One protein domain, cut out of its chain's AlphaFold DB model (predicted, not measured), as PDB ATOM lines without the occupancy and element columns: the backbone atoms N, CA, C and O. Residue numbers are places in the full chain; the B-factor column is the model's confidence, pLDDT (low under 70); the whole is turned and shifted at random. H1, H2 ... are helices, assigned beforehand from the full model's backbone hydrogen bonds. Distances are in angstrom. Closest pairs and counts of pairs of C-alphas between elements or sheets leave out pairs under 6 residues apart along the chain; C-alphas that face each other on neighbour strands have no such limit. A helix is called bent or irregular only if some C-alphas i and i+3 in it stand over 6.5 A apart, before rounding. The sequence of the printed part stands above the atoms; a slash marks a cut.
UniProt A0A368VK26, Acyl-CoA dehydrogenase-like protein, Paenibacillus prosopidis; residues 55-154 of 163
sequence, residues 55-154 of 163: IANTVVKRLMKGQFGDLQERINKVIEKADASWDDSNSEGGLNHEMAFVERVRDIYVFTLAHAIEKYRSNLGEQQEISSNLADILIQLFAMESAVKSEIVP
ATOM      1  N   ILE A  55      96.411 148.296  61.886       89.81
ATOM      2  CA  ILE A  55      96.177 149.084  60.666       89.81
ATOM      3  C   ILE A  55      97.508 149.601  60.107       89.81
ATOM      4  O   ILE A  55      97.826 149.329  58.944       89.81
ATOM      5  N   ALA A  56      98.314 150.272  60.934       87.50
ATOM      6  CA  ALA A  56      99.605 150.823  60.525       87.50
ATOM      7  C   ALA A  56     100.553 149.742  59.982       87.50
ATOM      8  O   ALA A  56     101.075 149.854  58.869       87.50
ATOM      9  N   ASN A  57     100.700 148.630  60.708       85.75
ATOM     10  CA  ASN A  57     101.540 147.508  60.287       85.75
ATOM     11  C   ASN A  57     101.054 146.864  58.983       85.75
ATOM     12  O   ASN A  57     101.861 146.460  58.140       85.75
ATOM     13  N   THR A  58      99.738 146.778  58.783       88.31
ATOM     14  CA  THR A  58      99.158 146.235  57.551       88.31
ATOM     15  C   THR A  58      99.501 147.108  56.348       88.31
ATOM     16  O   THR A  58      99.872 146.573  55.300       88.31
ATOM     17  N   VAL A  59      99.436 148.434  56.493       84.88
ATOM     18  CA  VAL A  59      99.831 149.376  55.437       84.88
ATOM     19  C   VAL A  59     101.303 149.191  55.079       84.88
ATOM     20  O   VAL A  59     101.613 148.920  53.919       84.88
ATOM     21  N   VAL A  60     102.202 149.236  56.067       82.06
ATOM     22  CA  VAL A  60     103.653 149.076  55.856       82.06
ATOM     23  C   VAL A  60     103.971 147.750  55.163       82.06
ATOM     24  O   VAL A  60     104.690 147.713  54.163       82.06
ATOM     25  N   LYS A  61     103.360 146.652  55.619       83.56
ATOM     26  CA  LYS A  61     103.551 145.323  55.028       83.56
ATOM     27  C   LYS A  61     103.088 145.251  53.572       83.56
ATOM     28  O   LYS A  61     103.713 144.553  52.774       83.56
ATOM     29  N   ARG A  62     102.002 145.941  53.206       83.44
ATOM     30  CA  ARG A  62     101.528 146.014  51.813       83.44
ATOM     31  C   ARG A  62     102.469 146.841  50.933       83.44
ATOM     32  O   ARG A  62     102.726 146.436  49.801       83.44
ATOM     33  N   LEU A  63     103.032 147.932  51.459       77.25
ATOM     34  CA  LEU A  63     104.033 148.746  50.755       77.25
ATOM     35  C   LEU A  63     105.300 147.935  50.461       77.25
ATOM     36  O   LEU A  63     105.743 147.892  49.318       77.25
ATOM     37  N   MET A  64     105.829 147.210  51.452       73.56
ATOM     38  CA  MET A  64     107.023 146.366  51.276       73.56
ATOM     39  C   MET A  64     106.820 145.225  50.272       73.56
ATOM     40  O   MET A  64     107.766 144.796  49.619       73.56
ATOM     41  N   LYS A  65     105.586 144.727  50.131       78.56
ATOM     42  CA  LYS A  65     105.226 143.703  49.138       78.56
ATOM     43  C   LYS A  65     105.073 144.256  47.715       78.56
ATOM     44  O   LYS A  65     104.650 143.511  46.837       78.56
ATOM     45  N   GLY A  66     105.353 145.542  47.490       69.00
ATOM     46  CA  GLY A  66     105.223 146.182  46.179       69.00
ATOM     47  C   GLY A  66     103.779 146.301  45.688       69.00
ATOM     48  O   GLY A  66     103.561 146.576  44.514       69.00
ATOM     49  N   GLN A  67     102.777 146.103  46.558       61.47
ATOM     50  CA  GLN A  67     101.362 146.212  46.169       61.47
ATOM     51  C   GLN A  67     100.955 147.657  45.858       61.47
ATOM     52  O   GLN A  67      99.985 147.887  45.145       61.47
ATOM     53  N   PHE A  68     101.732 148.622  46.346       61.53
ATOM     54  CA  PHE A  68     101.685 150.007  45.903       61.53
ATOM     55  C   PHE A  68     102.893 150.253  45.003       61.53
ATOM     56  O   PHE A  68     103.862 150.888  45.417       61.53
ATOM     57  N   GLY A  69     102.847 149.702  43.787       58.44
ATOM     58  CA  GLY A  69     103.931 149.802  42.801       58.44
ATOM     59  C   GLY A  69     104.323 151.238  42.441       58.44
ATOM     60  O   GLY A  69     105.378 151.441  41.855       58.44
ATOM     61  N   ASP A  70     103.514 152.215  42.856       66.19
ATOM     62  CA  ASP A  70     103.639 153.617  42.484       66.19
ATOM     63  C   ASP A  70     103.698 154.597  43.673       66.19
ATOM     64  O   ASP A  70     103.401 155.785  43.559       66.19
ATOM     65  N   LEU A  71     104.056 154.118  44.872       70.56
ATOM     66  CA  LEU A  71     104.154 154.998  46.045       70.56
ATOM     67  C   LEU A  71     105.157 156.141  45.817       70.56
ATOM     68  O   LEU A  71     104.901 157.266  46.229       70.56
ATOM     69  N   GLN A  72     106.274 155.851  45.147       69.00
ATOM     70  CA  GLN A  72     107.322 156.832  44.850       69.00
ATOM     71  C   GLN A  72     106.828 157.934  43.901       69.00
ATOM     72  O   GLN A  72     107.089 159.107  44.144       69.00
ATOM     73  N   GLU A  73     106.052 157.594  42.869       76.12
ATOM     74  CA  GLU A  73     105.456 158.595  41.976       76.12
ATOM     75  C   GLU A  73     104.424 159.452  42.714       76.12
ATOM     76  O   GLU A  73     104.400 160.670  42.549       76.12
ATOM     77  N   ARG A  74     103.610 158.842  43.587       74.81
ATOM     78  CA  ARG A  74     102.675 159.589  44.440       74.81
ATOM     79  C   ARG A  74     103.405 160.549  45.375       74.81
ATOM     80  O   ARG A  74     102.967 161.682  45.503       74.81
ATOM     81  N   ILE A  75     104.515 160.130  45.983       75.69
ATOM     82  CA  ILE A  75     105.349 160.996  46.829       75.69
ATOM     83  C   ILE A  75     105.898 162.173  46.015       75.69
ATOM     84  O   ILE A  75     105.761 163.314  46.445       75.69
ATOM     85  N   ASN A  76     106.450 161.917  44.827       78.19
ATOM     86  CA  ASN A  76     106.994 162.971  43.969       78.19
ATOM     87  C   ASN A  76     105.921 163.991  43.567       78.19
ATOM     88  O   ASN A  76     106.154 165.191  43.669       78.19
ATOM     89  N   LYS A  77     104.721 163.521  43.200       80.00
ATOM     90  CA  LYS A  77     103.573 164.392  42.901       80.00
ATOM     91  C   LYS A  77     103.144 165.224  44.106       80.00
ATOM     92  O   LYS A  77     102.755 166.372  43.938       80.00
ATOM     93  N   VAL A  78     103.182 164.657  45.312       80.12
ATOM     94  CA  VAL A  78     102.839 165.385  46.544       80.12
ATOM     95  C   VAL A  78     103.863 166.477  46.837       80.12
ATOM     96  O   VAL A  78     103.467 167.587  47.171       80.12
ATOM     97  N   ILE A  79     105.158 166.189  46.683       75.88
ATOM     98  CA  ILE A  79     106.228 167.178  46.880       75.88
ATOM     99  C   ILE A  79     106.086 168.322  45.865       75.88
ATOM    100  O   ILE A  79     106.083 169.483  46.257       75.88
ATOM    101  N   GLU A  80     105.866 168.002  44.588       76.38
ATOM    102  CA  GLU A  80     105.645 169.000  43.533       76.38
ATOM    103  C   GLU A  80     104.413 169.880  43.812       76.38
ATOM    104  O   GLU A  80     104.465 171.100  43.673       76.38
ATOM    105  N   LYS A  81     103.307 169.273  44.260       74.50
ATOM    106  CA  LYS A  81     102.097 170.004  44.661       74.50
ATOM    107  C   LYS A  81     102.294 170.858  45.909       74.50
ATOM    108  O   LYS A  81     101.638 171.884  46.019       74.50
ATOM    109  N   ALA A  82     103.138 170.437  46.849       67.38
ATOM    110  CA  ALA A  82     103.421 171.199  48.061       67.38
ATOM    111  C   ALA A  82     104.235 172.471  47.765       67.38
ATOM    112  O   ALA A  82     104.053 173.476  48.449       67.38
ATOM    113  N   ASP A  83     105.092 172.428  46.740       66.00
ATOM    114  CA  ASP A  83     105.840 173.591  46.246       66.00
ATOM    115  C   ASP A  83     104.960 174.548  45.421       66.00
ATOM    116  O   ASP A  83     105.232 175.750  45.340       66.00
ATOM    117  N   ALA A  84     103.877 174.042  44.824       67.25
ATOM    118  CA  ALA A  84     102.864 174.864  44.178       67.25
ATOM    119  C   ALA A  84     101.953 175.534  45.225       67.25
ATOM    120  O   ALA A  84     101.411 174.893  46.122       67.25
ATOM    121  N   SER A  85     101.744 176.849  45.103       63.56
ATOM    122  CA  SER A  85     100.763 177.564  45.925       63.56
ATOM    123  C   SER A  85      99.378 176.940  45.740       63.56
ATOM    124  O   SER A  85      98.900 176.826  44.613       63.56
ATOM    125  N   TRP A  86      98.736 176.567  46.847       62.91
ATOM    126  CA  TRP A  86      97.382 176.018  46.875       62.91
ATOM    127  C   TRP A  86      96.395 177.053  46.322       62.91
ATOM    128  O   TRP A  86      96.040 178.008  47.008       62.91
ATOM    129  N   ASP A  87      95.994 176.891  45.064       60.59
ATOM    130  CA  ASP A  87      94.995 177.742  44.426       60.59
ATOM    131  C   ASP A  87      93.596 177.161  44.678       60.59
ATOM    132  O   ASP A  87      93.243 176.106  44.152       60.59
ATOM    133  N   ASP A  88      92.822 177.829  45.535       60.34
ATOM    134  CA  ASP A  88      91.455 177.439  45.917       60.34
ATOM    135  C   ASP A  88      90.386 178.181  45.089       60.34
ATOM    136  O   ASP A  88      89.199 178.148  45.405       60.34
ATOM    137  N   SER A  89      90.795 178.880  44.023       58.28
ATOM    138  CA  SER A  89      89.917 179.773  43.255       58.28
ATOM    139  C   SER A  89      88.872 179.072  42.372       58.28
ATOM    140  O   SER A  89      88.017 179.750  41.807       58.28
ATOM    141  N   ASN A  90      88.881 177.737  42.281       53.91
ATOM    142  CA  ASN A  90      87.931 176.950  41.475       53.91
ATOM    143  C   ASN A  90      86.897 176.159  42.302       53.91
ATOM    144  O   ASN A  90      86.226 175.272  41.774       53.91
ATOM    145  N   SER A  91      86.735 176.480  43.586       55.09
ATOM    146  CA  SER A  91      85.867 175.747  44.519       55.09
ATOM    147  C   SER A  91      84.444 176.329  44.627       55.09
ATOM    148  O   SER A  91      83.862 176.332  45.710       55.09
ATOM    149  N   GLU A  92      83.854 176.858  43.545       50.38
ATOM    150  CA  GLU A  92      82.485 177.399  43.604       50.38
ATOM    151  C   GLU A  92      81.417 176.303  43.425       50.38
ATOM    152  O   GLU A  92      81.100 175.872  42.317       50.38
ATOM    153  N   GLY A  93      80.821 175.898  44.552       66.06
ATOM    154  CA  GLY A  93      79.575 175.130  44.627       66.06
ATOM    155  C   GLY A  93      79.729 173.606  44.722       66.06
ATOM    156  O   GLY A  93      80.649 173.010  44.163       66.06
ATOM    157  N   GLY A  94      78.780 172.967  45.419       71.81
ATOM    158  CA  GLY A  94      78.753 171.518  45.663       71.81
ATOM    159  C   GLY A  94      79.783 171.053  46.699       71.81
ATOM    160  O   GLY A  94      80.260 171.854  47.491       71.81
ATOM    161  N   LEU A  95      80.143 169.763  46.651       73.19
ATOM    162  CA  LEU A  95      81.135 169.129  47.540       73.19
ATOM    163  C   LEU A  95      82.594 169.285  47.058       73.19
ATOM    164  O   LEU A  95      83.479 168.512  47.430       73.19
ATOM    165  N   ASN A  96      82.858 170.230  46.152       76.88
ATOM    166  CA  ASN A  96      84.170 170.369  45.516       76.88
ATOM    167  C   ASN A  96      85.261 170.767  46.525       76.88
ATOM    168  O   ASN A  96      86.394 170.290  46.427       76.88
ATOM    169  N   HIS A  97      84.912 171.584  47.522       79.81
ATOM    170  CA  HIS A  97      85.834 171.988  48.583       79.81
ATOM    171  C   HIS A  97      86.165 170.811  49.520       79.81
ATOM    172  O   HIS A  97      87.321 170.608  49.886       79.81
ATOM    173  N   GLU A  98      85.181 169.977  49.851       83.25
ATOM    174  CA  GLU A  98      85.318 168.773  50.673       83.25
ATOM    175  C   GLU A  98      86.150 167.710  49.953       83.25
ATOM    176  O   GLU A  98      87.046 167.111  50.547       83.25
ATOM    177  N   MET A  99      85.916 167.515  48.652       82.44
ATOM    178  CA  MET A  99      86.735 166.636  47.816       82.44
ATOM    179  C   MET A  99      88.191 167.113  47.773       82.44
ATOM    180  O   MET A  99      89.105 166.311  47.975       82.44
ATOM    181  N   ALA A 100      88.417 168.415  47.571       83.88
ATOM    182  CA  ALA A 100      89.758 168.988  47.601       83.88
ATOM    183  C   ALA A 100      90.416 168.816  48.979       83.88
ATOM    184  O   ALA A 100      91.593 168.468  49.062       83.88
ATOM    185  N   PHE A 101      89.663 168.997  50.064       86.50
ATOM    186  CA  PHE A 101      90.147 168.795  51.426       86.50
ATOM    187  C   PHE A 101      90.561 167.342  51.692       86.50
ATOM    188  O   PHE A 101      91.639 167.096  52.233       86.50
ATOM    189  N   VAL A 102      89.764 166.371  51.250       90.00
ATOM    190  CA  VAL A 102      90.091 164.943  51.359       90.00
ATOM    191  C   VAL A 102      91.381 164.602  50.612       90.00
ATOM    192  O   VAL A 102      92.235 163.895  51.153       90.00
ATOM    193  N   GLU A 103      91.567 165.131  49.400       86.19
ATOM    194  CA  GLU A 103      92.819 164.958  48.653       86.19
ATOM    195  C   GLU A 103      94.013 165.594  49.386       86.19
ATOM    196  O   GLU A 103      95.066 164.968  49.490       86.19
ATOM    197  N   ARG A 104      93.843 166.781  49.989       86.44
ATOM    198  CA  ARG A 104      94.887 167.432  50.809       86.44
ATOM    199  C   ARG A 104      95.301 166.556  51.993       86.44
ATOM    200  O   ARG A 104      96.491 166.351  52.226       86.44
ATOM    201  N   VAL A 105      94.337 165.996  52.727       90.75
ATOM    202  CA  VAL A 105      94.626 165.093  53.856       90.75
ATOM    203  C   VAL A 105      95.320 163.817  53.376       90.75
ATOM    204  O   VAL A 105      96.255 163.337  54.023       90.75
ATOM    205  N   ARG A 106      94.921 163.279  52.219       90.06
ATOM    206  CA  ARG A 106      95.590 162.125  51.605       90.06
ATOM    207  C   ARG A 106      97.048 162.429  51.271       90.06
ATOM    208  O   ARG A 106      97.910 161.586  51.525       90.06
ATOM    209  N   ASP A 107      97.323 163.607  50.729       87.31
ATOM    210  CA  ASP A 107      98.674 164.046  50.389       87.31
ATOM    211  C   ASP A 107      99.535 164.191  51.664       87.31
ATOM    212  O   ASP A 107     100.643 163.651  51.724       87.31
ATOM    213  N   ILE A 108      98.988 164.773  52.742       89.94
ATOM    214  CA  ILE A 108      99.635 164.835  54.071       89.94
ATOM    215  C   ILE A 108      99.943 163.431  54.613       89.94
ATOM    216  O   ILE A 108     101.041 163.180  55.124       89.94
ATOM    217  N   TYR A 109      99.003 162.492  54.496       91.50
ATOM    218  CA  TYR A 109      99.208 161.112  54.930       91.50
ATOM    219  C   TYR A 109     100.349 160.434  54.161       91.50
ATOM    220  O   TYR A 109     101.225 159.818  54.762       91.50
ATOM    221  N   VAL A 110     100.377 160.569  52.831       88.12
ATOM    222  CA  VAL A 110     101.443 159.990  51.997       88.12
ATOM    223  C   VAL A 110     102.800 160.595  52.349       88.12
ATOM    224  O   VAL A 110     103.772 159.852  52.487       88.12
ATOM    225  N   PHE A 111     102.868 161.912  52.546       87.38
ATOM    226  CA  PHE A 111     104.096 162.607  52.920       87.38
ATOM    227  C   PHE A 111     104.635 162.147  54.284       87.38
ATOM    228  O   PHE A 111     105.797 161.755  54.407       87.38
ATOM    229  N   THR A 112     103.783 162.136  55.312       90.00
ATOM    230  CA  THR A 112     104.167 161.715  56.672       90.00
ATOM    231  C   THR A 112     104.571 160.243  56.727       90.00
ATOM    232  O   THR A 112     105.567 159.896  57.365       90.00
ATOM    233  N   LEU A 113     103.860 159.377  56.003       88.00
ATOM    234  CA  LEU A 113     104.187 157.962  55.863       88.00
ATOM    235  C   LEU A 113     105.527 157.745  55.152       88.00
ATOM    236  O   LEU A 113     106.329 156.925  55.598       88.00
ATOM    237  N   ALA A 114     105.791 158.483  54.071       85.44
ATOM    238  CA  ALA A 114     107.060 158.418  53.354       85.44
ATOM    239  C   ALA A 114     108.229 158.805  54.264       85.44
ATOM    240  O   ALA A 114     109.198 158.051  54.371       85.44
ATOM    241  N   HIS A 115     108.092 159.914  54.992       86.94
ATOM    242  CA  HIS A 115     109.103 160.370  55.939       86.94
ATOM    243  C   HIS A 115     109.326 159.361  57.081       86.94
ATOM    244  O   HIS A 115     110.462 159.085  57.469       86.94
ATOM    245  N   ALA A 116     108.255 158.748  57.595       88.62
ATOM    246  CA  ALA A 116     108.349 157.719  58.627       88.62
ATOM    247  C   ALA A 116     109.070 156.453  58.125       88.62
ATOM    248  O   ALA A 116     109.929 155.910  58.824       88.62
ATOM    249  N   ILE A 117     108.771 156.001  56.903       85.19
ATOM    250  CA  ILE A 117     109.440 154.847  56.281       85.19
ATOM    251  C   ILE A 117     110.907 155.163  55.985       85.19
ATOM    252  O   ILE A 117     111.765 154.313  56.211       85.19
ATOM    253  N   GLU A 118     111.223 156.362  55.502       84.69
ATOM    254  CA  GLU A 118     112.601 156.768  55.226       84.69
ATOM    255  C   GLU A 118     113.450 156.791  56.502       84.69
ATOM    256  O   GLU A 118     114.559 156.246  56.518       84.69
ATOM    257  N   LYS A 119     112.903 157.366  57.578       88.44
ATOM    258  CA  LYS A 119     113.594 157.540  58.856       88.44
ATOM    259  C   LYS A 119     113.764 156.235  59.635       88.44
ATOM    260  O   LYS A 119     114.849 155.979  60.148       88.44
ATOM    261  N   TYR A 120     112.711 155.422  59.744       87.19
ATOM    262  CA  TYR A 120     112.708 154.236  60.614       87.19
ATOM    263  C   TYR A 120     112.854 152.911  59.860       87.19
ATOM    264  O   TYR A 120     113.205 151.903  60.471       87.19
ATOM    265  N   ARG A 121     112.624 152.893  58.540       80.44
ATOM    266  CA  ARG A 121     112.716 151.714  57.659       80.44
ATOM    267  C   ARG A 121     112.059 150.466  58.263       80.44
ATOM    268  O   ARG A 121     110.839 150.410  58.374       80.44
ATOM    269  N   SER A 122     112.860 149.469  58.643       75.81
ATOM    270  CA  SER A 122     112.410 148.202  59.235       75.81
ATOM    271  C   SER A 122     111.882 148.337  60.663       75.81
ATOM    272  O   SER A 122     111.104 147.492  61.095       75.81
ATOM    273  N   ASN A 123     112.267 149.390  61.386       84.19
ATOM    274  CA  ASN A 123     111.966 149.561  62.808       84.19
ATOM    275  C   ASN A 123     110.693 150.391  63.036       84.19
ATOM    276  O   ASN A 123     110.355 150.712  64.171       84.19
ATOM    277  N   LEU A 124     109.963 150.746  61.972       79.62
ATOM    278  CA  LEU A 124     108.729 151.529  62.079       79.62
ATOM    279  C   LEU A 124     107.673 150.828  62.953       79.62
ATOM    280  O   LEU A 124     106.978 151.494  63.714       79.62
ATOM    281  N   GLY A 125     107.612 149.493  62.910       75.25
ATOM    282  CA  GLY A 125     106.698 148.706  63.747       75.25
ATOM    283  C   GLY A 125     107.026 148.738  65.246       75.25
ATOM    284  O   GLY A 125     106.148 148.471  66.062       75.25
ATOM    285  N   GLU A 126     108.259 149.093  65.623       84.75
ATOM    286  CA  GLU A 126     108.648 149.290  67.028       84.75
ATOM    287  C   GLU A 126     108.209 150.668  67.545       84.75
ATOM    288  O   GLU A 126     107.997 150.851  68.744       84.75
ATOM    289  N   GLN A 127     108.022 151.636  66.642       89.56
ATOM    290  CA  GLN A 127     107.575 152.990  66.961       89.56
ATOM    291  C   GLN A 127     106.048 153.037  67.054       89.56
ATOM    292  O   GLN A 127     105.357 153.458  66.121       89.56
ATOM    293  N   GLN A 128     105.518 152.582  68.191       89.00
ATOM    294  CA  GLN A 128     104.074 152.465  68.412       89.00
ATOM    295  C   GLN A 128     103.344 153.809  68.316       89.00
ATOM    296  O   GLN A 128     102.296 153.870  67.683       89.00
ATOM    297  N   GLU A 129     103.910 154.892  68.856       90.56
ATOM    298  CA  GLU A 129     103.299 156.230  68.796       90.56
ATOM    299  C   GLU A 129     103.165 156.732  67.354       90.56
ATOM    300  O   GLU A 129     102.105 157.182  66.931       90.56
ATOM    301  N   ILE A 130     104.231 156.592  66.563       91.06
ATOM    302  CA  ILE A 130     104.253 157.028  65.162       91.06
ATOM    303  C   ILE A 130     103.285 156.185  64.338       91.06
ATOM    304  O   ILE A 130     102.522 156.716  63.533       91.06
ATOM    305  N   SER A 131     103.287 154.872  64.568       90.31
ATOM    306  CA  SER A 131     102.352 153.952  63.930       90.31
ATOM    307  C   SER A 131     100.902 154.280  64.294       90.31
ATOM    308  O   SER A 131     100.049 154.292  63.412       90.31
ATOM    309  N   SER A 132     100.625 154.606  65.559       91.31
ATOM    310  CA  SER A 132      99.294 155.016  66.011       91.31
ATOM    311  C   SER A 132      98.851 156.312  65.335       91.31
ATOM    312  O   SER A 132      97.785 156.340  64.733       91.31
ATOM    313  N   ASN A 133      99.699 157.343  65.319       92.75
ATOM    314  CA  ASN A 133      99.377 158.625  64.684       92.75
ATOM    315  C   ASN A 133      99.123 158.479  63.173       92.75
ATOM    316  O   ASN A 133      98.223 159.110  62.621       92.75
ATOM    317  N   LEU A 134      99.890 157.622  62.487       92.00
ATOM    318  CA  LEU A 134      99.646 157.301  61.077       92.00
ATOM    319  C   LEU A 134      98.313 156.568  60.888       92.00
ATOM    320  O   LEU A 134      97.580 156.863  59.942       92.00
ATOM    321  N   ALA A 135      97.982 155.630  61.777       92.62
ATOM    322  CA  ALA A 135      96.689 154.960  61.746       92.62
ATOM    323  C   ALA A 135      95.538 155.956  61.945       92.62
ATOM    324  O   ALA A 135      94.543 155.850  61.235       92.62
ATOM    325  N   ASP A 136      95.692 156.945  62.824       93.00
ATOM    326  CA  ASP A 136      94.667 157.957  63.103       93.00
ATOM    327  C   ASP A 136      94.374 158.834  61.891       93.00
ATOM    328  O   ASP A 136      93.213 158.983  61.506       93.00
ATOM    329  N   ILE A 137      95.421 159.330  61.222       93.44
ATOM    330  CA  ILE A 137      95.265 160.084  59.972       93.44
ATOM    331  C   ILE A 137      94.543 159.223  58.926       93.44
ATOM    332  O   ILE A 137      93.638 159.700  58.243       93.44
ATOM    333  N   LEU A 138      94.911 157.945  58.804       92.81
ATOM    334  CA  LEU A 138      94.283 157.041  57.842       92.81
ATOM    335  C   LEU A 138      92.814 156.745  58.180       92.81
ATOM    336  O   LEU A 138      91.989 156.640  57.272       92.81
ATOM    337  N   ILE A 139      92.484 156.589  59.463       92.44
ATOM    338  CA  ILE A 139      91.116 156.359  59.937       92.44
ATOM    339  C   ILE A 139      90.241 157.564  59.591       92.44
ATOM    340  O   ILE A 139      89.187 157.378  58.980       92.44
ATOM    341  N   GLN A 140      90.707 158.777  59.895       92.56
ATOM    342  CA  GLN A 140      89.994 160.009  59.562       92.56
ATOM    343  C   GLN A 140      89.863 160.193  58.050       92.56
ATOM    344  O   GLN A 140      88.779 160.496  57.559       92.56
ATOM    345  N   LEU A 141      90.936 159.952  57.288       92.75
ATOM    346  CA  LEU A 141      90.899 160.013  55.826       92.75
ATOM    347  C   LEU A 141      89.842 159.063  55.254       92.75
ATOM    348  O   LEU A 141      89.072 159.450  54.379       92.75
ATOM    349  N   PHE A 142      89.776 157.834  55.768       91.62
ATOM    350  CA  PHE A 142      88.765 156.867  55.354       91.62
ATOM    351  C   PHE A 142      87.340 157.332  55.695       91.62
ATOM    352  O   PHE A 142      86.442 157.185  54.861       91.62
ATOM    353  N   ALA A 143      87.124 157.888  56.890       91.31
ATOM    354  CA  ALA A 143      85.827 158.421  57.302       91.31
ATOM    355  C   ALA A 143      85.382 159.578  56.392       91.31
ATOM    356  O   ALA A 143      84.276 159.543  55.852       91.31
ATOM    357  N   MET A 144      86.275 160.538  56.124       90.56
ATOM    358  CA  MET A 144      85.996 161.672  55.239       90.56
ATOM    359  C   MET A 144      85.723 161.232  53.796       90.56
ATOM    360  O   MET A 144      84.742 161.660  53.193       90.56
ATOM    361  N   GLU A 145      86.543 160.330  53.245       89.88
ATOM    362  CA  GLU A 145      86.301 159.771  51.911       89.88
ATOM    363  C   GLU A 145      84.940 159.082  51.811       89.88
ATOM    364  O   GLU A 145      84.261 159.201  50.792       89.88
ATOM    365  N   SER A 146      84.564 158.332  52.847       89.44
ATOM    366  CA  SER A 146      83.300 157.601  52.878       89.44
ATOM    367  C   SER A 146      82.113 158.559  52.925       89.44
ATOM    368  O   SER A 146      81.172 158.374  52.157       89.44
ATOM    369  N   ALA A 147      82.188 159.608  53.751       88.19
ATOM    370  CA  ALA A 147      81.162 160.643  53.840       88.19
ATOM    371  C   ALA A 147      80.941 161.330  52.483       88.19
ATOM    372  O   ALA A 147      79.832 161.296  51.951       88.19
ATOM    373  N   VAL A 148      82.013 161.827  51.858       87.31
ATOM    374  CA  VAL A 148      81.934 162.518  50.559       87.31
ATOM    375  C   VAL A 148      81.400 161.592  49.458       87.31
ATOM    376  O   VAL A 148      80.528 161.975  48.681       87.31
ATOM    377  N   LYS A 149      81.872 160.339  49.392       84.50
ATOM    378  CA  LYS A 149      81.401 159.372  48.382       84.50
ATOM    379  C   LYS A 149      79.936 158.978  48.574       84.50
ATOM    380  O   LYS A 149      79.254 158.743  47.580       84.50
ATOM    381  N   SER A 150      79.470 158.894  49.821       82.75
ATOM    382  CA  SER A 150      78.087 158.513  50.136       82.75
ATOM    383  C   SER A 150      77.057 159.534  49.656       82.75
ATOM    384  O   SER A 150      75.926 159.168  49.362       82.75
ATOM    385  N   GLU A 151      77.459 160.795  49.523       74.81
ATOM    386  CA  GLU A 151      76.591 161.874  49.057       74.81
ATOM    387  C   GLU A 151      76.609 162.009  47.524       74.81
ATOM    388  O   GLU A 151      75.600 162.350  46.909       74.81
ATOM    389  N   ILE A 152      77.728 161.651  46.880       69.19
ATOM    390  CA  ILE A 152      77.865 161.622  45.412       69.19
ATOM    391  C   ILE A 152      77.128 160.421  44.794       69.19
ATOM    392  O   ILE A 152      76.614 160.514  43.678       69.19
ATOM    393  N   VAL A 153      77.087 159.284  45.493       66.12
ATOM    394  CA  VAL A 153      76.361 158.083  45.063       66.12
ATOM    395  C   VAL A 153      75.041 158.024  45.833       66.12
ATOM    396  O   VAL A 153      75.032 157.502  46.949       66.12
ATOM    397  N   PRO A 154      73.920 158.529  45.279       58.72
ATOM    398  CA  PRO A 154      72.641 158.421  45.959       58.72
ATOM    399  C   PRO A 154      72.332 156.943  46.196       58.72
ATOM    400  O   PRO A 154      72.477 156.110  45.294       58.72
TER     401      PRO A 154
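What this domain is: This is residues 55 to 154 of the 163 residues of the protein "Acyl-CoA dehydrogenase-like protein" of Paenibacillus prosopidis (UniProt A0A368VK26). Picture a long helical hairpin, H3 and H4, with two shorter helices set crosswise: H1 over the first part of H4 near the hairpin's turn, and H2 crossing H3 partway along its length. H3 kinks sharply near its end before the chain folds back into H4, and a long loop, residues 84 to 95, swings out from H2 to reach the start of H3. The printed part has 100 residues with four named helices, H1, H2, H3 and H4 in that order along the chain, and no named strand; the class is all helix. The whole is only just compact, close to loose, with a radius of gyration of the C-alphas of 15.1 A, and the C-alphas span 45 by 32 by 25 A.

Where its parts are: Begin at C-alpha 55, at (96.177, 149.084, 60.666), where H1 starts; it holds residues 55 to 64 and is 14.6 A long from first to last C-alpha. Read on to Leu 71, where H2 begins; it runs over residues 71 to 83 and is 18.7 A long. Next find C-alpha 96 at (84.170, 170.369, 45.516), the start of H3, residues 96 to 126, the longest helix by residues, at 38.8 A. H3 is irregular: C-alphas 119 and 122 are 9.4 A apart, and there is a kink of 103 degrees near residue 120. H4 takes residues 128 to 152 and covers 36.1 A, ending with C-alpha 152 at (77.865, 161.622, 45.412).

How they stand to each other: Start with H3 and H4, which touch and form a helical hairpin. They run opposite ways at a shallow tilt of 24 degrees, and their closest C-alphas, those of Val 102 and Glu 145, are 6.4 A apart. Look next at H1, which touches H4 about perpendicular, at 87 degrees. H4 touches it with residues 131 to 135 alone, and the closest C-alphas, those of Ala 56 and Ala 135, are 5.2 A apart. H1 and H3 are close but not clearly touching; the closest C-alphas, those of Asn 57 and Gly 125, are 6.3 A apart. Then turn to H2, which touches H3 at a steep tilt of 58 degrees, and the two run opposite ways. Here H2 touches H3 with residues 74 to 79 alone, and H3 touches H2 with residues 107 to 114 alone; the closest C-alphas, those of Val 78 and Asp 107, are 5.8 A apart. H2 and H4 are apart. H1 and H2 are close but not clearly touching, with the C-alphas of Leu 63 and Leu 71 the closest at 7.8 A; their lines are about perpendicular, only just so, at 72 degrees. The helix packing is mostly crossed, but only just: H3 and H4 are the one touching pair at a shallow tilt. In H1, H2 and H4 every O i to N i+4 pair is within hydrogen-bond range, and in H3 it is 22 of 27.

The domain as a whole: The two C-alphas farthest apart, those of Gly 93 and Asn 123, are 45.1 A from each other, and C-alphas 55 and 154 are 29.3 A apart. The printed part has no cut; it is residues 55 to 154 of a full chain of 163. The link from H2 to H3 is long, with 12 residues, whose C-alphas lie 17 to 25 A from the mean of the C-alphas. The link from H1 to H2 is short, with 6 residues, and that from H3 to H4 is tight, with 1 residue. Check the B-factor column for the model's confidence: the mean pLDDT of the printed part is 80.2, and it is under 70 at residues 66 to 70, 72, 82 to 93 and 152 to 154.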